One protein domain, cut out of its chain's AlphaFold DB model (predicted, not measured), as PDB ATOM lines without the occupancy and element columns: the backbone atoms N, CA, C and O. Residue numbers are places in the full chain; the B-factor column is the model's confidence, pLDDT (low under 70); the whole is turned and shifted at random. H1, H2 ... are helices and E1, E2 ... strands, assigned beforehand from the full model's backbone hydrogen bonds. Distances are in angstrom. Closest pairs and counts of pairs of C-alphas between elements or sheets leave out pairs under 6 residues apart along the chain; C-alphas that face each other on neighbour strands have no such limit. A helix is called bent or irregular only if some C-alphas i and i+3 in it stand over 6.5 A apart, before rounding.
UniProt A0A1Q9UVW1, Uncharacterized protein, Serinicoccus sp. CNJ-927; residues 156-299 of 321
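What this domain is: This is residues 156 to 299 of the 321 residues of an uncharacterized protein of Serinicoccus sp. CNJ-927 (UniProt A0A1Q9UVW1). A twisted five-stranded sheet is sandwiched between helices, with H1 and H2 over one face and H3 and H5 over the other. The long hairpin of E1 and E2 runs along the elongated body, its turn near one end and H5 at the other. The 144 printed residues hold five named helices and five named strands, in the order H1 E1 E2 E3 H2 E4 E5 H3 H4 H5. The sheet's order is E3 E2 E1 E4 E5, all antiparallel, and the class is mixed, helices and strands. The whole is compact, with a radius of gyration of the C-alphas of 15.5 A and spans of 51 by 32 by 26 A.

Where its parts are: H1, residues 161 to 172, begins at C-alpha 161 (7.956, 2.907, -22.289) and is 16.4 A long. E1, residues 178 to 189, is 33.3 A; E2, residues 195 to 208, is 38.3 A and bends by 59 degrees at residue 198. E3 is residues 213 to 216. H2, residues 224 to 236, is 20.1 A and irregular: C-alphas 233 and 236 are 7.2 A apart. E4 is residues 241 to 247, 19.9 A, and E5 residues 253 to 257, 13.0 A. H3, residues 272 to 278, is only just irregular, with C-alphas 273 and 276 6.6 A apart. H4 is residues 280 to 283. H5, residues 285 to 297, is 18.6 A and ends at C-alpha 297 (22.036, -11.481, -6.183).

How they stand to each other: E1, E2 and E3 form a meander, each strand the antiparallel neighbour of the one before. Within hydrogen-bond range are N 182 and O 204 of E1 and E2, 2.8 A; N 205 and O 216 of E2 and E3, 2.8 A; N 183 and O 244 of E1 and E4, 2.8 A; and N 243 and O 255 of E4 and E5, 2.8 A. With helices on both faces, the sheet makes three layers. H1 runs across the strands, 8.9 A over the sheet. With residues 163 to 167 alone it touches H2, closest at the C-alphas of Ile 163 and Ala 226, 5.6 A. On the opposite face H3 lies over E2, closest at the C-alphas of Asn 203 and Val 277, 6.3 A. H4 only grazes the sheet. H5 has a height over the sheet of 8.2 A. Every O i to N i+4 pair is within range in H1 and H5, 8 of 9 in H2 and 1 of 3 in H3, which has 3 of 4 O i to N i+3 pairs; H4 is too short for an i+4 pair.

The domain as a whole: The farthest C-alphas, of Asp 192 and Asp 297, are 52.6 A apart. The printed part has no cut. The link E5 to H3 is long, 14 residues. Residues 156 to 159, 251 and 269 have pLDDT under 70.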
ATOM      1  N   ASP A 156       7.199  -4.602 -30.833       69.25
ATOM      2  CA  ASP A 156       7.306  -3.585 -29.789       69.25
ATOM      3  C   ASP A 156       6.457  -2.381 -30.196       69.25
ATOM      4  O   ASP A 156       6.559  -1.898 -31.328       69.25
ATOM      5  N   VAL A 157       5.598  -1.901 -29.297       65.44
ATOM      6  CA  VAL A 157       4.782  -0.722 -29.589       65.44
ATOM      7  C   VAL A 157       5.673   0.517 -29.415       65.44
ATOM      8  O   VAL A 157       6.085   0.823 -28.293       65.44
ATOM      9  N   PRO A 158       6.005   1.268 -30.482       60.09
ATOM     10  CA  PRO A 158       7.016   2.312 -30.379       60.09
ATOM     11  C   PRO A 158       6.610   3.420 -29.402       60.09
ATOM     12  O   PRO A 158       5.501   3.948 -29.463       60.09
ATOM     13  N   GLY A 159       7.533   3.819 -28.523       66.81
ATOM     14  CA  GLY A 159       7.348   4.981 -27.647       66.81
ATOM     15  C   GLY A 159       6.439   4.768 -26.430       66.81
ATOM     16  O   GLY A 159       6.108   5.746 -25.769       66.81
ATOM     17  N   VAL A 160       6.073   3.528 -26.081       81.19
ATOM     18  CA  VAL A 160       5.171   3.253 -24.937       81.19
ATOM     19  C   VAL A 160       5.876   2.989 -23.606       81.19
ATOM     20  O   VAL A 160       5.221   2.616 -22.640       81.19
ATOM     21  N   HIS A 161       7.190   3.192 -23.511       77.19
ATOM     22  CA  HIS A 161       7.956   2.907 -22.289       77.19
ATOM     23  C   HIS A 161       7.414   3.679 -21.072       77.19
ATOM     24  O   HIS A 161       7.151   3.087 -20.029       77.19
ATOM     25  N   GLU A 162       7.127   4.975 -21.233       80.69
ATOM     26  CA  GLU A 162       6.524   5.797 -20.171       80.69
ATOM     27  C   GLU A 162       5.092   5.350 -19.819       80.69
ATOM     28  O   GLU A 162       4.643   5.496 -18.681       80.69
ATOM     29  N   ILE A 163       4.359   4.785 -20.784       88.19
ATOM     30  CA  ILE A 163       3.022   4.224 -20.560       88.19
ATOM     31  C   ILE A 163       3.134   2.914 -19.769       88.19
ATOM     32  O   ILE A 163       2.398   2.721 -18.804       88.19
ATOM     33  N   ALA A 164       4.085   2.049 -20.128       86.25
ATOM     34  CA  ALA A 164       4.370   0.801 -19.431       86.25
ATOM     35  C   ALA A 164       4.791   1.050 -17.975       86.25
ATOM     36  O   ALA A 164       4.272   0.389 -17.077       86.25
ATOM     37  N   ASP A 165       5.648   2.047 -17.728       86.31
ATOM     38  CA  ASP A 165       6.022   2.488 -16.379       86.31
ATOM     39  C   ASP A 165       4.782   2.875 -15.559       86.31
ATOM     40  O   ASP A 165       4.557   2.337 -14.476       86.31
ATOM     41  N   ARG A 166       3.910   3.732 -16.110       90.69
ATOM     42  CA  ARG A 166       2.678   4.166 -15.431       90.69
ATOM     43  C   ARG A 166       1.699   3.021 -15.165       90.69
ATOM     44  O   ARG A 166       1.020   3.039 -14.139       90.69
ATOM     45  N   ILE A 167       1.604   2.043 -16.069       93.44
ATOM     46  CA  ILE A 167       0.784   0.842 -15.855       93.44
ATOM     47  C   ILE A 167       1.352   0.025 -14.692       93.44
ATOM     48  O   ILE A 167       0.601  -0.334 -13.787       93.44
ATOM     49  N   VAL A 168       2.662  -0.240 -14.681       93.75
ATOM     50  CA  VAL A 168       3.313  -1.014 -13.612       93.75
ATOM     51  C   VAL A 168       3.193  -0.312 -12.263       93.75
ATOM     52  O   VAL A 168       2.809  -0.957 -11.287       93.75
ATOM     53  N   ASP A 169       3.428   0.997 -12.202       92.12
ATOM     54  CA  ASP A 169       3.260   1.788 -10.979       92.12
ATOM     55  C   ASP A 169       1.813   1.724 -10.467       92.12
ATOM     56  O   ASP A 169       1.569   1.502  -9.279       92.12
ATOM     57  N   GLY A 170       0.838   1.854 -11.374       91.19
ATOM     58  CA  GLY A 170      -0.580   1.751 -11.048       91.19
ATOM     59  C   GLY A 170      -0.959   0.372 -10.504       91.19
ATOM     60  O   GLY A 170      -1.654   0.286  -9.491       91.19
ATOM     61  N   LEU A 171      -0.486  -0.702 -11.142       91.75
ATOM     62  CA  LEU A 171      -0.791  -2.077 -10.740       91.75
ATOM     63  C   LEU A 171      -0.094  -2.481  -9.437       91.75
ATOM     64  O   LEU A 171      -0.667  -3.257  -8.678       91.75
ATOM     65  N   THR A 172       1.107  -1.961  -9.166       93.75
ATOM     66  CA  THR A 172       1.949  -2.378  -8.026       93.75
ATOM     67  C   THR A 172       1.892  -1.452  -6.817       93.75
ATOM     68  O   THR A 172       2.492  -1.776  -5.794       93.75
ATOM     69  N   GLY A 173       1.172  -0.327  -6.882       88.38
ATOM     70  CA  GLY A 173       1.160   0.683  -5.814       88.38
ATOM     71  C   GLY A 173       0.787   0.157  -4.419       88.38
ATOM     72  O   GLY A 173       1.310   0.653  -3.423       88.38
ATOM     73  N   ASP A 174      -0.049  -0.884  -4.347       86.12
ATOM     74  CA  ASP A 174      -0.459  -1.541  -3.094       86.12
ATOM     75  C   ASP A 174       0.422  -2.763  -2.728       86.12
ATOM     76  O   ASP A 174       0.260  -3.358  -1.664       86.12
ATOM     77  N   HIS A 175       1.394  -3.119  -3.575       89.94
ATOM     78  CA  HIS A 175       2.153  -4.375  -3.539       89.94
ATOM     79  C   HIS A 175       3.641  -4.142  -3.282       89.94
ATOM     80  O   HIS A 175       4.480  -4.403  -4.134       89.94
ATOM     81  N   SER A 176       4.022  -3.647  -2.104       90.00
ATOM     82  CA  SER A 176       5.431  -3.279  -1.829       90.00
ATOM     83  C   SER A 176       6.465  -4.408  -2.046       90.00
ATOM     84  O   SER A 176       7.629  -4.124  -2.341       90.00
ATOM     85  N   SER A 177       6.028  -5.666  -1.945       93.88
ATOM     86  CA  SER A 177       6.793  -6.904  -2.130       93.88
ATOM     87  C   SER A 177       6.798  -7.446  -3.566       93.88
ATOM     88  O   SER A 177       7.250  -8.568  -3.789       93.88
ATOM     89  N   TRP A 178       6.302  -6.693  -4.551       96.12
ATOM     90  CA  TRP A 178       6.240  -7.160  -5.936       96.12
ATOM     91  C   TRP A 178       7.628  -7.436  -6.534       96.12
ATOM     92  O   TRP A 178       8.579  -6.684  -6.301       96.12
ATOM     93  N   ILE A 179       7.717  -8.487  -7.348       95.94
ATOM     94  CA  ILE A 179       8.910  -8.870  -8.115       95.94
ATOM     95  C   ILE A 179       8.652  -8.899  -9.626       95.94
ATOM     96  O   ILE A 179       9.568  -8.617 -10.397       95.94
ATOM     97  N   ARG A 180       7.408  -9.173 -10.044       96.38
ATOM     98  CA  ARG A 180       6.981  -9.173 -11.448       96.38
ATOM     99  C   ARG A 180       5.534  -8.721 -11.606       96.38
ATOM    100  O   ARG A 180       4.693  -9.012 -10.761       96.38
ATOM    101  N   VAL A 181       5.239  -8.061 -12.717       96.31
ATOM    102  CA  VAL A 181       3.882  -7.769 -13.184       96.31
ATOM    103  C   VAL A 181       3.651  -8.439 -14.524       96.31
ATOM    104  O   VAL A 181       4.510  -8.380 -15.400       96.31
ATOM    105  N   VAL A 182       2.471  -9.024 -14.687       94.94
ATOM    106  CA  VAL A 182       1.970  -9.573 -15.946       94.94
ATOM    107  C   VAL A 182       0.624  -8.934 -16.232       94.94
ATOM    108  O   VAL A 182      -0.244  -8.908 -15.360       94.94
ATOM    109  N   MET A 183       0.427  -8.420 -17.440       93.62
ATOM    110  CA  MET A 183      -0.863  -7.904 -17.884       93.62
ATOM    111  C   MET A 183      -1.095  -8.252 -19.345       93.62
ATOM    112  O   MET A 183      -0.273  -7.917 -20.197       93.62
ATOM    113  N   TRP A 184      -2.250  -8.852 -19.633       93.25
ATOM    114  CA  TRP A 184      -2.734  -9.046 -20.994       93.25
ATOM    115  C   TRP A 184      -4.014  -8.271 -21.237       93.25
ATOM    116  O   TRP A 184      -4.899  -8.177 -20.379       93.25
ATOM    117  N   ILE A 185      -4.096  -7.719 -22.440       93.25
ATOM    118  CA  ILE A 185      -5.283  -7.063 -22.958       93.25
ATOM    119  C   ILE A 185      -5.675  -7.764 -24.247       93.25
ATOM    120  O   ILE A 185      -4.903  -7.751 -25.200       93.25
ATOM    121  N   GLY A 186      -6.873  -8.340 -24.278       91.75
ATOM    122  CA  GLY A 186      -7.447  -8.946 -25.473       91.75
ATOM    123  C   GLY A 186      -8.385  -7.983 -26.189       91.75
ATOM    124  O   GLY A 186      -9.312  -7.452 -25.569       91.75
ATOM    125  N   ARG A 187      -8.167  -7.788 -27.492       92.31
ATOM    126  CA  ARG A 187      -9.145  -7.156 -28.379       92.31
ATOM    127  C   ARG A 187     -10.239  -8.167 -28.683       92.31
ATOM    128  O   ARG A 187      -9.954  -9.252 -29.191       92.31
ATOM    129  N   LEU A 188     -11.473  -7.803 -28.364       92.12
ATOM    130  CA  LEU A 188     -12.624  -8.678 -28.549       92.12
ATOM    131  C   LEU A 188     -13.283  -8.443 -29.910       92.12
ATOM    132  O   LEU A 188     -13.085  -7.407 -30.555       92.12
ATOM    133  N   GLN A 189     -14.056  -9.426 -30.350       92.19
ATOM    134  CA  GLN A 189     -14.761  -9.424 -31.624       92.19
ATOM    135  C   GLN A 189     -16.261  -9.650 -31.408       92.19
ATOM    136  O   GLN A 189     -16.658 -10.455 -30.568       92.19
ATOM    137  N   GLN A 190     -17.089  -8.928 -32.161       90.69
ATOM    138  CA  GLN A 190     -18.539  -9.126 -32.196       90.69
ATOM    139  C   GLN A 190     -18.908 -10.294 -33.122       90.69
ATOM    140  O   GLN A 190     -18.098 -10.724 -33.940       90.69
ATOM    141  N   GLU A 191     -20.145 -10.789 -33.039       87.44
ATOM    142  CA  GLU A 191     -20.629 -11.893 -33.890       87.44
ATOM    143  C   GLU A 191     -20.486 -11.614 -35.396       87.44
ATOM    144  O   GLU A 191     -20.277 -12.532 -36.185       87.44
ATOM    145  N   ASP A 192     -20.574 -10.345 -35.806       87.88
ATOM    146  CA  ASP A 192     -20.428  -9.919 -37.204       87.88
ATOM    147  C   ASP A 192     -18.964  -9.834 -37.679       87.88
ATOM    148  O   ASP A 192     -18.693  -9.460 -38.823       87.88
ATOM    149  N   GLY A 193     -18.014 -10.176 -36.805       84.50
ATOM    150  CA  GLY A 193     -16.584 -10.136 -37.067       84.50
ATOM    151  C   GLY A 193     -15.933  -8.766 -36.842       84.50
ATOM    152  O   GLY A 193     -14.711  -8.646 -36.976       84.50
ATOM    153  N   SER A 194     -16.697  -7.731 -36.487       88.94
ATOM    154  CA  SER A 194     -16.157  -6.403 -36.193       88.94
ATOM    155  C   SER A 194     -15.473  -6.343 -34.820       88.94
ATOM    156  O   SER A 194     -15.674  -7.191 -33.950       88.94
ATOM    157  N   THR A 195     -14.603  -5.350 -34.620       88.94
ATOM    158  CA  THR A 195     -13.954  -5.122 -33.320       88.94
ATOM    159  C   THR A 195     -14.991  -4.678 -32.293       88.94
ATOM    160  O   THR A 195     -15.682  -3.681 -32.506       88.94
ATOM    161  N   ALA A 196     -15.058  -5.374 -31.162       88.94
ATOM    162  CA  ALA A 196     -15.933  -5.001 -30.062       88.94
ATOM    163  C   ALA A 196     -15.507  -3.661 -29.428       88.94
ATOM    164  O   ALA A 196     -14.320  -3.319 -29.426       88.94
ATOM    165  N   PRO A 197     -16.448  -2.895 -28.848       84.12
ATOM    166  CA  PRO A 197     -16.140  -1.618 -28.204       84.12
ATOM    167  C   PRO A 197     -15.302  -1.778 -26.928       84.12
ATOM    168  O   PRO A 197     -14.665  -0.821 -26.492       84.12
ATOM    169  N   ASN A 198     -15.309  -2.970 -26.326       83.62
ATOM    170  CA  ASN A 198     -14.602  -3.268 -25.090       83.62
ATOM    171  C   ASN A 198     -13.451  -4.247 -25.327       83.62
ATOM    172  O   ASN A 198     -13.538  -5.167 -26.138       83.62
ATOM    173  N   ASN A 199     -12.395  -4.082 -24.534       89.19
ATOM    174  CA  ASN A 199     -11.301  -5.040 -24.425       89.19
ATOM    175  C   ASN A 199     -11.402  -5.774 -23.087       89.19
ATOM    176  O   ASN A 199     -11.769  -5.170 -22.073       89.19
ATOM    177  N   VAL A 200     -10.989  -7.038 -23.054       87.62
ATOM    178  CA  VAL A 200     -10.768  -7.757 -21.793       87.62
ATOM    179  C   VAL A 200      -9.367  -7.450 -21.272       87.62
ATOM    180  O   VAL A 200      -8.423  -7.316 -22.048       87.62
ATOM    181  N   ARG A 201      -9.232  -7.283 -19.954       88.69
ATOM    182  CA  ARG A 201      -7.975  -6.913 -19.288       88.69
ATOM    183  C   ARG A 201      -7.768  -7.822 -18.091       88.69
ATOM    184  O   ARG A 201      -8.621  -7.873 -17.207       88.69
ATOM    185  N   LEU A 202      -6.626  -8.485 -18.033       89.00
ATOM    186  CA  LEU A 202      -6.281  -9.418 -16.967       89.00
ATOM    187  C   LEU A 202      -4.858  -9.151 -16.514       89.00
ATOM    188  O   LEU A 202      -4.005  -8.793 -17.323       89.00
ATOM    189  N   ASN A 203      -4.605  -9.291 -15.216       93.06
ATOM    190  CA  ASN A 203      -3.275  -9.064 -14.678       93.06
ATOM    191  C   ASN A 203      -2.972  -9.925 -13.446       93.06
ATOM    192  O   ASN A 203      -3.877 -10.388 -12.741       93.06
ATOM    193  N   ARG A 204      -1.673 -10.084 -13.197       95.00
ATOM    194  CA  ARG A 204      -1.091 -10.609 -11.967       95.00
ATOM    195  C   ARG A 204       0.067  -9.732 -11.524       95.00
ATOM    196  O   ARG A 204       0.903  -9.335 -12.332       95.00
ATOM    197  N   VAL A 205       0.130  -9.482 -10.226       96.94
ATOM    198  CA  VAL A 205       1.298  -8.953  -9.534       96.94
ATOM    199  C   VAL A 205       1.867 -10.097  -8.717       96.94
ATOM    200  O   VAL A 205       1.206 -10.624  -7.826       96.94
ATOM    201  N   ILE A 206       3.076 -10.510  -9.062       97.31
ATOM    202  CA  ILE A 206       3.790 -11.567  -8.364       97.31
ATOM    203  C   ILE A 206       4.589 -10.931  -7.236       97.31
ATOM    204  O   ILE A 206       5.374 -10.008  -7.481       97.31
ATOM    205  N   THR A 207       4.383 -11.406  -6.013       96.06
ATOM    206  CA  THR A 207       4.988 -10.872  -4.792       96.06
ATOM    207  C   THR A 207       5.864 -11.919  -4.106       96.06
ATOM    208  O   THR A 207       5.649 -13.122  -4.244       96.06
ATOM    209  N   TRP A 208       6.882 -11.446  -3.384       94.56
ATOM    210  CA  TRP A 208       7.766 -12.264  -2.555       94.56
ATOM    211  C   TRP A 208       7.786 -11.726  -1.123       94.56
ATOM    212  O   TRP A 208       8.210 -10.592  -0.886       94.56
ATOM    213  N   ASP A 209       7.341 -12.531  -0.158       87.00
ATOM    214  CA  ASP A 209       7.252 -12.120   1.254       87.00
ATOM    215  C   ASP A 209       8.494 -12.476   2.097       87.00
ATOM    216  O   ASP A 209       8.556 -12.152   3.287       87.00
ATOM    217  N   GLY A 210       9.504 -13.102   1.485       83.19
ATOM    218  CA  GLY A 210      10.693 -13.620   2.166       83.19
ATOM    219  C   GLY A 210      10.709 -15.139   2.327       83.19
ATOM    220  O   GLY A 210      11.760 -15.681   2.668       83.19
ATOM    221  N   ALA A 211       9.583 -15.814   2.094       85.38
ATOM    222  CA  ALA A 211       9.467 -17.263   2.209       85.38
ATOM    223  C   ALA A 211       8.747 -17.909   1.020       85.38
ATOM    224  O   ALA A 211       9.071 -19.041   0.671       85.38
ATOM    225  N   GLN A 212       7.781 -17.214   0.421       89.75
ATOM    226  CA  GLN A 212       6.944 -17.765  -0.640       89.75
ATOM    227  C   GLN A 212       6.629 -16.731  -1.722       89.75
ATOM    228  O   GLN A 212       6.612 -15.516  -1.490       89.75
ATOM    229  N   LEU A 213       6.349 -17.264  -2.908       94.12
ATOM    230  CA  LEU A 213       5.771 -16.533  -4.020       94.12
ATOM    231  C   LEU A 213       4.251 -16.508  -3.879       94.12
ATOM    232  O   LEU A 213       3.633 -17.514  -3.535       94.12
ATOM    233  N   ALA A 214       3.649 -15.366  -4.187       92.69
ATOM    234  CA  ALA A 214       2.206 -15.236  -4.296       92.69
ATOM    235  C   ALA A 214       1.832 -14.483  -5.573       92.69
ATOM    236  O   ALA A 214       2.589 -13.649  -6.073       92.69
ATOM    237  N   ALA A 215       0.656 -14.798  -6.109       92.75
ATOM    238  CA  ALA A 215       0.106 -14.164  -7.296       92.75
ATOM    239  C   ALA A 215      -1.168 -13.408  -6.912       92.75
ATOM    240  O   ALA A 215      -2.183 -14.003  -6.551       92.75
ATOM    241  N   GLU A 216      -1.116 -12.084  -6.985       89.94
ATOM    242  CA  GLU A 216      -2.203 -11.203  -6.567       89.94
ATOM    243  C   GLU A 216      -2.766 -10.429  -7.762       89.94
ATOM    244  O   GLU A 216      -2.109 -10.262  -8.788       89.94
ATOM    245  N   TYR A 217      -3.997  -9.932  -7.651       86.56
ATOM    246  CA  TYR A 217      -4.537  -9.012  -8.651       86.56
ATOM    247  C   TYR A 217      -4.091  -7.579  -8.344       86.56
ATOM    248  O   TYR A 217      -4.324  -7.049  -7.254       86.56
ATOM    249  N   GLY A 218      -3.506  -6.917  -9.337       78.81
ATOM    250  CA  GLY A 218      -3.323  -5.473  -9.356       78.81
ATOM    251  C   GLY A 218      -4.638  -4.759  -9.674       78.81
ATOM    252  O   GLY A 218      -5.486  -5.246 -10.433       78.81
ATOM    253  N   ARG A 219      -4.817  -3.570  -9.094       78.62
ATOM    254  CA  ARG A 219      -5.994  -2.737  -9.356       78.62
ATOM    255  C   ARG A 219      -5.837  -2.053 -10.707       78.62
ATOM    256  O   ARG A 219      -4.969  -1.216 -10.895       78.62
ATOM    257  N   THR A 220      -6.704  -2.370 -11.661       79.69
ATOM    258  CA  THR A 220      -6.665  -1.729 -12.986       79.69
ATOM    259  C   THR A 220      -7.192  -0.294 -12.966       79.69
ATOM    260  O   THR A 220      -6.849   0.484 -13.850       79.69
ATOM    261  N   SER A 221      -7.980   0.094 -11.956       73.50
ATOM    262  CA  SER A 221      -8.510   1.458 -11.816       73.50
ATOM    263  C   SER A 221      -7.419   2.509 -11.598       73.50
ATOM    264  O   SER A 221      -7.544   3.623 -12.095       73.50
ATOM    265  N   THR A 222      -6.331   2.160 -10.911       78.38
ATOM    266  CA  THR A 222      -5.166   3.035 -10.695       78.38
ATOM    267  C   THR A 222      -4.271   3.138 -11.932       78.38
ATOM    268  O   THR A 222      -3.531   4.107 -12.065       78.38
ATOM    269  N   ALA A 223      -4.370   2.179 -12.857       87.44
ATOM    270  CA  ALA A 223      -3.670   2.171 -14.141       87.44
ATOM    271  C   ALA A 223      -4.551   2.639 -15.321       87.44
ATOM    272  O   ALA A 223      -4.084   2.642 -16.459       87.44
ATOM    273  N   HIS A 224      -5.812   3.024 -15.078       82.56
ATOM    274  CA  HIS A 224      -6.821   3.234 -16.123       82.56
ATOM    275  C   HIS A 224      -6.366   4.217 -17.209       82.56
ATOM    276  O   HIS A 224      -6.290   3.830 -18.370       82.56
ATOM    277  N   ASP A 225      -5.965   5.434 -16.831       85.06
ATOM    278  CA  ASP A 225      -5.535   6.467 -17.785       85.06
ATOM    279  C   ASP A 225      -4.333   6.029 -18.634       85.06
ATOM    280  O   ASP A 225      -4.203   6.415 -19.792       85.06
ATOM    281  N   ALA A 226      -3.429   5.228 -18.059       92.00
ATOM    282  CA  ALA A 226      -2.275   4.708 -18.785       92.00
ATOM    283  C   ALA A 226      -2.688   3.604 -19.772       92.00
ATOM    284  O   ALA A 226      -2.156   3.537 -20.875       92.00
ATOM    285  N   ILE A 227      -3.674   2.777 -19.416       90.25
ATOM    286  CA  ILE A 227      -4.227   1.757 -20.314       90.25
ATOM    287  C   ILE A 227      -4.999   2.399 -21.476       90.25
ATOM    288  O   ILE A 227      -4.876   1.940 -22.606       90.25
ATOM    289  N   GLU A 228      -5.751   3.472 -21.237       87.38
ATOM    290  CA  GLU A 228      -6.416   4.195 -22.329       87.38
ATOM    291  C   GLU A 228      -5.387   4.848 -23.269       87.38
ATOM    292  O   GLU A 228      -5.476   4.698 -24.486       87.38
ATOM    293  N   ALA A 229      -4.331   5.464 -22.720       88.88
ATOM    294  CA  ALA A 229      -3.225   5.991 -23.525       88.88
ATOM    295  C   ALA A 229      -2.509   4.894 -24.338       88.88
ATOM    296  O   ALA A 229      -2.079   5.132 -25.468       88.88
ATOM    297  N   LEU A 230      -2.403   3.678 -23.791       91.69
ATOM    298  CA  LEU A 230      -1.876   2.524 -24.517       91.69
ATOM    299  C   LEU A 230      -2.752   2.169 -25.728       91.69
ATOM    300  O   LEU A 230      -2.216   1.842 -26.785       91.69
ATOM    301  N   TYR A 231      -4.078   2.242 -25.608       89.75
ATOM    302  CA  TYR A 231      -4.982   1.968 -26.732       89.75
ATOM    303  C   TYR A 231      -4.844   2.984 -27.850       89.75
ATOM    304  O   TYR A 231      -4.831   2.595 -29.018       89.75
ATOM    305  N   GLU A 232      -4.699   4.259 -27.501       88.38
ATOM    306  CA  GLU A 232      -4.436   5.317 -28.473       88.38
ATOM    307  C   GLU A 232      -3.098   5.084 -29.185       88.38
ATOM    308  O   GLU A 232      -3.042   5.092 -30.416       88.38
ATOM    309  N   ALA A 233      -2.034   4.794 -28.426       87.00
ATOM    310  CA  ALA A 233      -0.703   4.532 -28.971       87.00
ATOM    311  C   ALA A 233      -0.675   3.297 -29.887       87.00
ATOM    312  O   ALA A 233      -0.041   3.310 -30.942       87.00
ATOM    313  N   ALA A 234      -1.403   2.244 -29.518       86.44
ATOM    314  CA  ALA A 234      -1.508   1.015 -30.295       86.44
ATOM    315  C   ALA A 234      -2.605   1.070 -31.379       86.44
ATOM    316  O   ALA A 234      -2.820   0.084 -32.080       86.44
ATOM    317  N   GLY A 235      -3.313   2.194 -31.544       83.50
ATOM    318  CA  GLY A 235      -4.443   2.320 -32.472       83.50
ATOM    319  C   GLY A 235      -4.066   2.183 -33.950       83.50
ATOM    320  O   GLY A 235      -4.899   1.797 -34.764       83.50
ATOM    321  N   GLY A 236      -2.803   2.454 -34.297       78.75
ATOM    322  CA  GLY A 236      -2.260   2.254 -35.646       78.75
ATOM    323  C   GLY A 236      -1.812   0.820 -35.952       78.75
ATOM    324  O   GLY A 236      -1.345   0.566 -37.060       78.75
ATOM    325  N   ILE A 237      -1.920  -0.097 -34.985       83.12
ATOM    326  CA  ILE A 237      -1.477  -1.489 -35.092       83.12
ATOM    327  C   ILE A 237      -2.712  -2.396 -35.037       83.12
ATOM    328  O   ILE A 237      -3.573  -2.250 -34.161       83.12
ATOM    329  N   ASP A 238      -2.802  -3.363 -35.951       84.88
ATOM    330  CA  ASP A 238      -3.874  -4.365 -35.939       84.88
ATOM    331  C   ASP A 238      -3.567  -5.504 -34.959       84.88
ATOM    332  O   ASP A 238      -3.437  -6.670 -35.315       84.88
ATOM    333  N   TRP A 239      -3.388  -5.139 -33.692       90.69
ATOM    334  CA  TRP A 239      -3.152  -6.104 -32.633       90.69
ATOM    335  C   TRP A 239      -4.441  -6.833 -32.260       90.69
ATOM    336  O   TRP A 239      -5.540  -6.265 -32.263       90.69
ATOM    337  N   THR A 240      -4.287  -8.092 -31.878       90.25
ATOM    338  CA  THR A 240      -5.321  -8.898 -31.236       90.25
ATOM    339  C   THR A 240      -5.097  -8.967 -29.736       90.25
ATOM    340  O   THR A 240      -6.066  -9.016 -28.977       90.25
ATOM    341  N   GLN A 241      -3.842  -8.858 -29.281       91.44
ATOM    342  CA  GLN A 241      -3.521  -8.725 -27.862       91.44
ATOM    343  C   GLN A 241      -2.365  -7.757 -27.610       91.44
ATOM    344  O   GLN A 241      -1.471  -7.609 -28.438       91.44
ATOM    345  N   LEU A 242      -2.360  -7.144 -26.429       91.75
ATOM    346  CA  LEU A 242      -1.209  -6.426 -25.885       91.75
ATOM    347  C   LEU A 242      -0.728  -7.153 -24.634       91.75
ATOM    348  O   LEU A 242      -1.532  -7.449 -23.746       91.75
ATOM    349  N   ARG A 243       0.575  -7.433 -24.561       92.19
ATOM    350  CA  ARG A 243       1.191  -8.160 -23.449       92.19
ATOM    351  C   ARG A 243       2.269  -7.321 -22.777       92.19
ATOM    352  O   ARG A 243       3.162  -6.802 -23.439       92.19
ATOM    353  N   LEU A 244       2.192  -7.223 -21.456       90.44
ATOM    354  CA  LEU A 244       3.189  -6.605 -20.588       90.44
ATOM    355  C   LEU A 244       3.683  -7.661 -19.603       90.44
ATOM    356  O   LEU A 244       2.887  -8.216 -18.848       90.44
ATOM    357  N   ILE A 245       4.991  -7.901 -19.593       88.50
ATOM    358  CA  ILE A 245       5.689  -8.597 -18.509       88.50
ATOM    359  C   ILE A 245       6.799  -7.659 -18.055       88.50
ATOM    360  O   ILE A 245       7.593  -7.199 -18.873       88.50
ATOM    361  N   ALA A 246       6.822  -7.334 -16.768       87.69
ATOM    362  CA  ALA A 246       7.779  -6.396 -16.205       87.69
ATOM    363  C   ALA A 246       8.359  -6.939 -14.904       87.69
ATOM    364  O   ALA A 246       7.630  -7.149 -13.934       87.69
ATOM    365  N   ASP A 247       9.676  -7.110 -14.885       89.94
ATOM    366  CA  ASP A 247      10.428  -7.485 -13.691       89.94
ATOM    367  C   ASP A 247      10.809  -6.243 -12.893       89.94
ATOM    368  O   ASP A 247      11.003  -5.157 -13.444       89.94
ATOM    369  N   ARG A 248      10.973  -6.405 -11.580       89.50
ATOM    370  CA  ARG A 248      11.335  -5.303 -10.681       89.50
ATOM    371  C   ARG A 248      12.644  -4.615 -11.053       89.50
ATOM    372  O   ARG A 248      12.754  -3.400 -10.901       89.50
ATOM    373  N   ASP A 249      13.620  -5.385 -11.520       80.81
ATOM    374  CA  ASP A 249      14.943  -4.912 -11.928       80.81
ATOM    375  C   ASP A 249      15.116  -4.807 -13.452       80.81
ATOM    376  O   ASP A 249      16.218  -4.526 -13.924       80.81
ATOM    377  N   GLY A 250      14.045  -5.036 -14.220       76.69
ATOM    378  CA  GLY A 250      14.089  -5.150 -15.673       76.69
ATOM    379  C   GLY A 250      13.552  -3.929 -16.427       76.69
ATOM    380  O   GLY A 250      12.872  -3.070 -15.855       76.69
ATOM    381  N   PRO A 251      13.835  -3.846 -17.740       68.38
ATOM    382  CA  PRO A 251      13.146  -2.915 -18.623       68.38
ATOM    383  C   PRO A 251      11.659  -3.277 -18.732       68.38
ATOM    384  O   PRO A 251      11.272  -4.435 -18.575       68.38
ATOM    385  N   ARG A 252      10.826  -2.277 -19.029       79.06
ATOM    386  CA  ARG A 252       9.380  -2.444 -19.213       79.06
ATOM    387  C   ARG A 252       9.039  -2.234 -20.681       79.06
ATOM    388  O   ARG A 252       9.355  -1.186 -21.238       79.06
ATOM    389  N   SER A 253       8.394  -3.221 -21.289       72.25
ATOM    390  CA  SER A 253       7.994  -3.200 -22.697       72.25
ATOM    391  C   SER A 253       6.594  -3.769 -22.865       72.25
ATOM    392  O   SER A 253       6.174  -4.635 -22.095       72.25
ATOM    393  N   ILE A 254       5.886  -3.308 -23.894       82.12
ATOM    394  CA  ILE A 254       4.572  -3.831 -24.262       82.12
ATOM    395  C   ILE A 254       4.673  -4.386 -25.670       82.12
ATOM    396  O   ILE A 254       5.077  -3.687 -26.596       82.12
ATOM    397  N   LEU A 255       4.276  -5.642 -25.816       82.12
ATOM    398  CA  LEU A 255       4.336  -6.350 -27.079       82.12
ATOM    399  C   LEU A 255       2.932  -6.491 -27.659       82.12
ATOM    400  O   LEU A 255       1.998  -6.880 -26.952       82.12
ATOM    401  N   ALA A 256       2.795  -6.189 -28.946       86.12
ATOM    402  CA  ALA A 256       1.582  -6.439 -29.707       86.12
ATOM    403  C   ALA A 256       1.626  -7.834 -30.337       86.12
ATOM    404  O   ALA A 256       2.572  -8.156 -31.046       86.12
ATOM    405  N   VAL A 257       0.590  -8.634 -30.099       86.06
ATOM    406  CA  VAL A 257       0.318  -9.900 -30.796       86.06
ATOM    407  C   VAL A 257      -0.643  -9.604 -31.938       86.06
ATOM    408  O   VAL A 257      -1.623  -8.886 -31.726       86.06
ATOM    409  N   MET A 258      -0.376 -10.132 -33.132       81.12
ATOM    410  CA  MET A 258      -1.152  -9.824 -34.348       81.12
ATOM    411  C   MET A 258      -1.644 -11.073 -35.090       81.12
ATOM    412  O   MET A 258      -2.570 -10.991 -35.887       81.12
ATOM    413  N   ASP A 259      -1.024 -12.219 -34.835       77.75
ATOM    414  CA  ASP A 259      -1.208 -13.492 -35.538       77.75
ATOM    415  C   ASP A 259      -2.203 -14.439 -34.849       77.75
ATOM    416  O   ASP A 259      -2.610 -15.440 -35.428       77.75
ATOM    417  N   GLU A 260      -2.639 -14.119 -33.630       79.06
ATOM    418  CA  GLU A 260      -3.625 -14.916 -32.896       79.06
ATOM    419  C   GLU A 260      -5.054 -14.398 -33.136       79.06
ATOM    420  O   GLU A 260      -5.249 -13.179 -33.192       79.06
ATOM    421  N   PRO A 261      -6.078 -15.272 -33.216       79.81
ATOM    422  CA  PRO A 261      -7.457 -14.849 -33.436       79.81
ATOM    423  C   PRO A 261      -7.984 -13.997 -32.276       79.81
ATOM    424  O   PRO A 261      -7.668 -14.217 -31.103       79.81
ATOM    425  N   ARG A 262      -8.839 -13.022 -32.603       85.19
ATOM    426  CA  ARG A 262      -9.580 -12.260 -31.591       85.19
ATOM    427  C   ARG A 262     -10.582 -13.179 -30.897       85.19
ATOM    428  O   ARG A 262     -11.166 -14.060 -31.523       85.19
ATOM    429  N   ARG A 263     -10.785 -12.962 -29.598       84.69
ATOM    430  CA  ARG A 263     -11.760 -13.725 -28.808       84.69
ATOM    431  C   ARG A 263     -13.156 -13.101 -28.946       84.69
ATOM    432  O   ARG A 263     -13.243 -11.876 -29.083       84.69
ATOM    433  N   PRO A 264     -14.236 -13.900 -28.920       85.56
ATOM    434  CA  PRO A 264     -15.594 -13.364 -28.955       85.56
ATOM    435  C   PRO A 264     -15.855 -12.476 -27.730       85.56
ATOM    436  O   PRO A 264     -15.340 -12.742 -26.647       85.56
ATOM    437  N   GLU A 265     -16.634 -11.403 -27.897       86.12
ATOM    438  CA  GLU A 265     -17.045 -10.530 -26.787       86.12
ATOM    439  C   GLU A 265     -17.944 -11.280 -25.795       86.12
ATOM    440  O   GLU A 265     -17.775 -11.170 -24.576       86.12
ATOM    441  N   GLU A 266     -18.869 -12.088 -26.315       80.69
ATOM    442  CA  GLU A 266     -19.692 -12.968 -25.499       80.69
ATOM    443  C   GLU A 266     -18.846 -14.102 -24.907       80.69
ATOM    444  O   GLU A 266     -18.075 -14.760 -25.599       80.69
ATOM    445  N   GLY A 267     -18.964 -14.317 -23.595       77.25
ATOM    446  CA  GLY A 267     -18.208 -15.357 -22.893       77.25
ATOM    447  C   GLY A 267     -16.727 -15.037 -22.658       77.25
ATOM    448  O   GLY A 267     -16.053 -15.822 -21.992       77.25
ATOM    449  N   ALA A 268     -16.226 -13.871 -23.095       76.50
ATOM    450  CA  ALA A 268     -14.818 -13.488 -22.962       76.50
ATOM    451  C   ALA A 268     -14.277 -13.614 -21.531       76.50
ATOM    452  O   ALA A 268     -13.133 -14.003 -21.337       76.50
ATOM    453  N   ALA A 269     -15.081 -13.293 -20.513       69.12
ATOM    454  CA  ALA A 269     -14.655 -13.337 -19.111       69.12
ATOM    455  C   ALA A 269     -14.417 -14.762 -18.577       69.12
ATOM    456  O   ALA A 269     -13.753 -14.926 -17.557       69.12
ATOM    457  N   THR A 270     -14.977 -15.771 -19.242       74.56
ATOM    458  CA  THR A 270     -14.891 -17.188 -18.860       74.56
ATOM    459  C   THR A 270     -14.103 -18.020 -19.867       74.56
ATOM    460  O   THR A 270     -14.046 -19.238 -19.727       74.56
ATOM    461  N   ASP A 271     -13.511 -17.381 -20.878       78.19
ATOM    462  CA  ASP A 271     -12.701 -18.052 -21.889       78.19
ATOM    463  C   ASP A 271     -11.486 -18.736 -21.218       78.19
ATOM    464  O   ASP A 271     -10.702 -18.059 -20.537       78.19
ATOM    465  N   PRO A 272     -11.310 -20.065 -21.380       74.62
ATOM    466  CA  PRO A 272     -10.180 -20.803 -20.817       74.62
ATOM    467  C   PRO A 272      -8.817 -20.250 -21.232       74.62
ATOM    468  O   PRO A 272      -7.857 -20.389 -20.475       74.62
ATOM    469  N   TYR A 273      -8.736 -19.558 -22.375       77.69
ATOM    470  CA  TYR A 273      -7.534 -18.869 -22.832       77.69
ATOM    471  C   TYR A 273      -6.965 -17.898 -21.791       77.69
ATOM    472  O   TYR A 273      -5.776 -17.603 -21.805       77.69
ATOM    473  N   TRP A 274      -7.776 -17.386 -20.866       81.19
ATOM    474  CA  TRP A 274      -7.314 -16.455 -19.838       81.19
ATOM    475  C   TRP A 274      -6.664 -17.123 -18.626       81.19
ATOM    476  O   TRP A 274      -6.034 -16.427 -17.821       81.19
ATOM    477  N   ARG A 275      -6.739 -18.456 -18.513       79.81
ATOM    478  CA  ARG A 275      -6.082 -19.213 -17.434       79.81
ATOM    479  C   ARG A 275      -4.581 -18.976 -17.381       79.81
ATOM    480  O   ARG A 275      -4.034 -18.811 -16.305       79.81
ATOM    481  N   GLN A 276      -3.940 -18.773 -18.523       81.31
ATOM    482  CA  GLN A 276      -2.518 -18.427 -18.586       81.31
ATOM    483  C   GLN A 276      -2.147 -17.094 -17.881       81.31
ATOM    484  O   GLN A 276      -1.003 -16.938 -17.459       81.31
ATOM    485  N   VAL A 277      -3.090 -16.157 -17.654       84.12
ATOM    486  CA  VAL A 277      -2.867 -15.039 -16.704       84.12
ATOM    487  C   VAL A 277      -3.228 -15.462 -15.293       84.12
ATOM    488  O   VAL A 277      -2.526 -15.108 -14.348       84.12
ATOM    489  N   HIS A 278      -4.359 -16.149 -15.127       81.56
ATOM    490  CA  HIS A 278      -4.875 -16.480 -13.805       81.56
ATOM    491  C   HIS A 278      -3.913 -17.348 -12.994       81.56
ATOM    492  O   HIS A 278      -3.681 -17.049 -11.817       81.56
ATOM    493  N   ASP A 279      -3.300 -18.300 -13.684       85.75
ATOM    494  CA  ASP A 279      -2.457 -19.370 -13.167       85.75
ATOM    495  C   ASP A 279      -0.987 -19.106 -13.544       85.75
ATOM    496  O   ASP A 279      -0.145 -19.996 -13.514       85.75
ATOM    497  N   TYR A 280      -0.652 -17.853 -13.898       87.50
ATOM    498  CA  TYR A 280       0.674 -17.476 -14.395       87.50
ATOM    499  C   TYR A 280       1.803 -17.970 -13.486       87.50
ATOM    500  O   TYR A 280       2.819 -18.447 -13.983       87.50
ATOM    501  N   LEU A 281       1.648 -17.841 -12.165       89.75
ATOM    502  CA  LEU A 281       2.674 -18.269 -11.213       89.75
ATOM    503  C   LEU A 281       2.889 -19.783 -11.244       89.75
ATOM    504  O   LEU A 281       4.032 -20.214 -11.228       89.75
ATOM    505  N   GLU A 282       1.815 -20.565 -11.314       87.31
ATOM    506  CA  GLU A 282       1.882 -22.030 -11.365       87.31
ATOM    507  C   GLU A 282       2.531 -22.485 -12.678       87.31
ATOM    508  O   GLU A 282       3.454 -23.298 -12.682       87.31
ATOM    509  N   LEU A 283       2.135 -21.866 -13.794       78.44
ATOM    510  CA  LEU A 283       2.671 -22.166 -15.123       78.44
ATOM    511  C   LEU A 283       4.129 -21.716 -15.314       78.44
ATOM    512  O   LEU A 283       4.833 -22.277 -16.147       78.44
ATOM    513  N   ASN A 284       4.588 -20.706 -14.570       83.12
ATOM    514  CA  ASN A 284       5.920 -20.105 -14.722       83.12
ATOM    515  C   ASN A 284       6.755 -20.199 -13.432       83.12
ATOM    516  O   ASN A 284       7.625 -19.353 -13.210       83.12
ATOM    517  N   GLN A 285       6.495 -21.193 -12.577       85.19
ATOM    518  CA  GLN A 285       7.102 -21.282 -11.246       85.19
ATOM    519  C   GLN A 285       8.636 -21.248 -11.304       85.19
ATOM    520  O   GLN A 285       9.239 -20.360 -10.704       85.19
ATOM    521  N   ASP A 286       9.252 -22.125 -12.101       84.56
ATOM    522  CA  ASP A 286      10.714 -22.225 -12.235       84.56
ATOM    523  C   ASP A 286      11.344 -20.888 -12.679       84.56
ATOM    524  O   ASP A 286      12.406 -20.473 -12.212       84.56
ATOM    525  N   GLU A 287      10.665 -20.165 -13.573       82.88
ATOM    526  CA  GLU A 287      11.142 -18.885 -14.090       82.88
ATOM    527  C   GLU A 287      11.041 -17.763 -13.047       82.88
ATOM    528  O   GLU A 287      11.913 -16.895 -12.950       82.88
ATOM    529  N   VAL A 288       9.966 -17.765 -12.264       90.00
ATOM    530  CA  VAL A 288       9.755 -16.789 -11.196       90.00
ATOM    531  C   VAL A 288      10.680 -17.078 -10.008       90.00
ATOM    532  O   VAL A 288      11.176 -16.142  -9.383       90.00
ATOM    533  N   GLU A 289      10.986 -18.341  -9.719       90.19
ATOM    534  CA  GLU A 289      11.993 -18.720  -8.723       90.19
ATOM    535  C   GLU A 289      13.397 -18.266  -9.152       90.19
ATOM    536  O   GLU A 289      14.094 -17.607  -8.378       90.19
ATOM    537  N   ALA A 290      13.772 -18.472 -10.419       88.12
ATOM    538  CA  ALA A 290      15.020 -17.931 -10.962       88.12
ATOM    539  C   ALA A 290      15.073 -16.389 -10.900       88.12
ATOM    540  O   ALA A 290      16.134 -15.794 -10.685       88.12
ATOM    541  N   LEU A 291      13.929 -15.711 -11.054       90.69
ATOM    542  CA  LEU A 291      13.825 -14.267 -10.838       90.69
ATOM    543  C   LEU A 291      14.096 -13.885  -9.374       90.69
ATOM    544  O   LEU A 291      14.772 -12.883  -9.139       90.69
ATOM    545  N   VAL A 292      13.612 -14.656  -8.394       93.00
ATOM    546  CA  VAL A 292      13.913 -14.421  -6.969       93.00
ATOM    547  C   VAL A 292      15.417 -14.495  -6.722       93.00
ATOM    548  O   VAL A 292      15.971 -13.566  -6.132       93.00
ATOM    549  N   GLU A 293      16.082 -15.537  -7.224       89.00
ATOM    550  CA  GLU A 293      17.536 -15.697  -7.102       89.00
ATOM    551  C   GLU A 293      18.285 -14.512  -7.728       89.00
ATOM    552  O   GLU A 293      19.123 -13.880  -7.081       89.00
ATOM    553  N   ARG A 294      17.907 -14.120  -8.952       86.19
ATOM    554  CA  ARG A 294      18.499 -12.967  -9.645       86.19
ATOM    555  C   ARG A 294      18.321 -11.665  -8.865       86.19
ATOM    556  O   ARG A 294      19.260 -10.878  -8.724       86.19
ATOM    557  N   LEU A 295      17.117 -11.414  -8.353       88.88
ATOM    558  CA  LEU A 295      16.826 -10.220  -7.561       88.88
ATOM    559  C   LEU A 295      17.595 -10.226  -6.239       88.88
ATOM    560  O   LEU A 295      18.001  -9.157  -5.775       88.88
ATOM    561  N   GLN A 296      17.803 -11.397  -5.639       89.75
ATOM    562  CA  GLN A 296      18.611 -11.550  -4.436       89.75
ATOM    563  C   GLN A 296      20.073 -11.192  -4.711       89.75
ATOM    564  O   GLN A 296      20.645 -10.366  -3.998       89.75
ATOM    565  N   ASP A 297      20.650 -11.737  -5.781       87.25
ATOM    566  CA  ASP A 297      22.036 -11.481  -6.183       87.25
ATOM    567  C   ASP A 297      22.289 -10.004  -6.506       87.25
ATOM    568  O   ASP A 297      23.348  -9.451  -6.193       87.25
ATOM    569  N   HIS A 298      21.296  -9.330  -7.089       83.81
ATOM    570  CA  HIS A 298      21.360  -7.906  -7.408       83.81
ATOM    571  C   HIS A 298      20.957  -6.985  -6.243       83.81
ATOM    572  O   HIS A 298      21.023  -5.763  -6.384       83.81
ATOM    573  N   GLY A 299      20.543  -7.532  -5.092       85.12
ATOM    574  CA  GLY A 299      20.087  -6.752  -3.936       85.12
ATOM    575  C   GLY A 299      18.785  -5.975  -4.178       85.12
ATOM    576  O   GLY A 299      18.526  -4.979  -3.502       85.12
TER     577      GLY A 299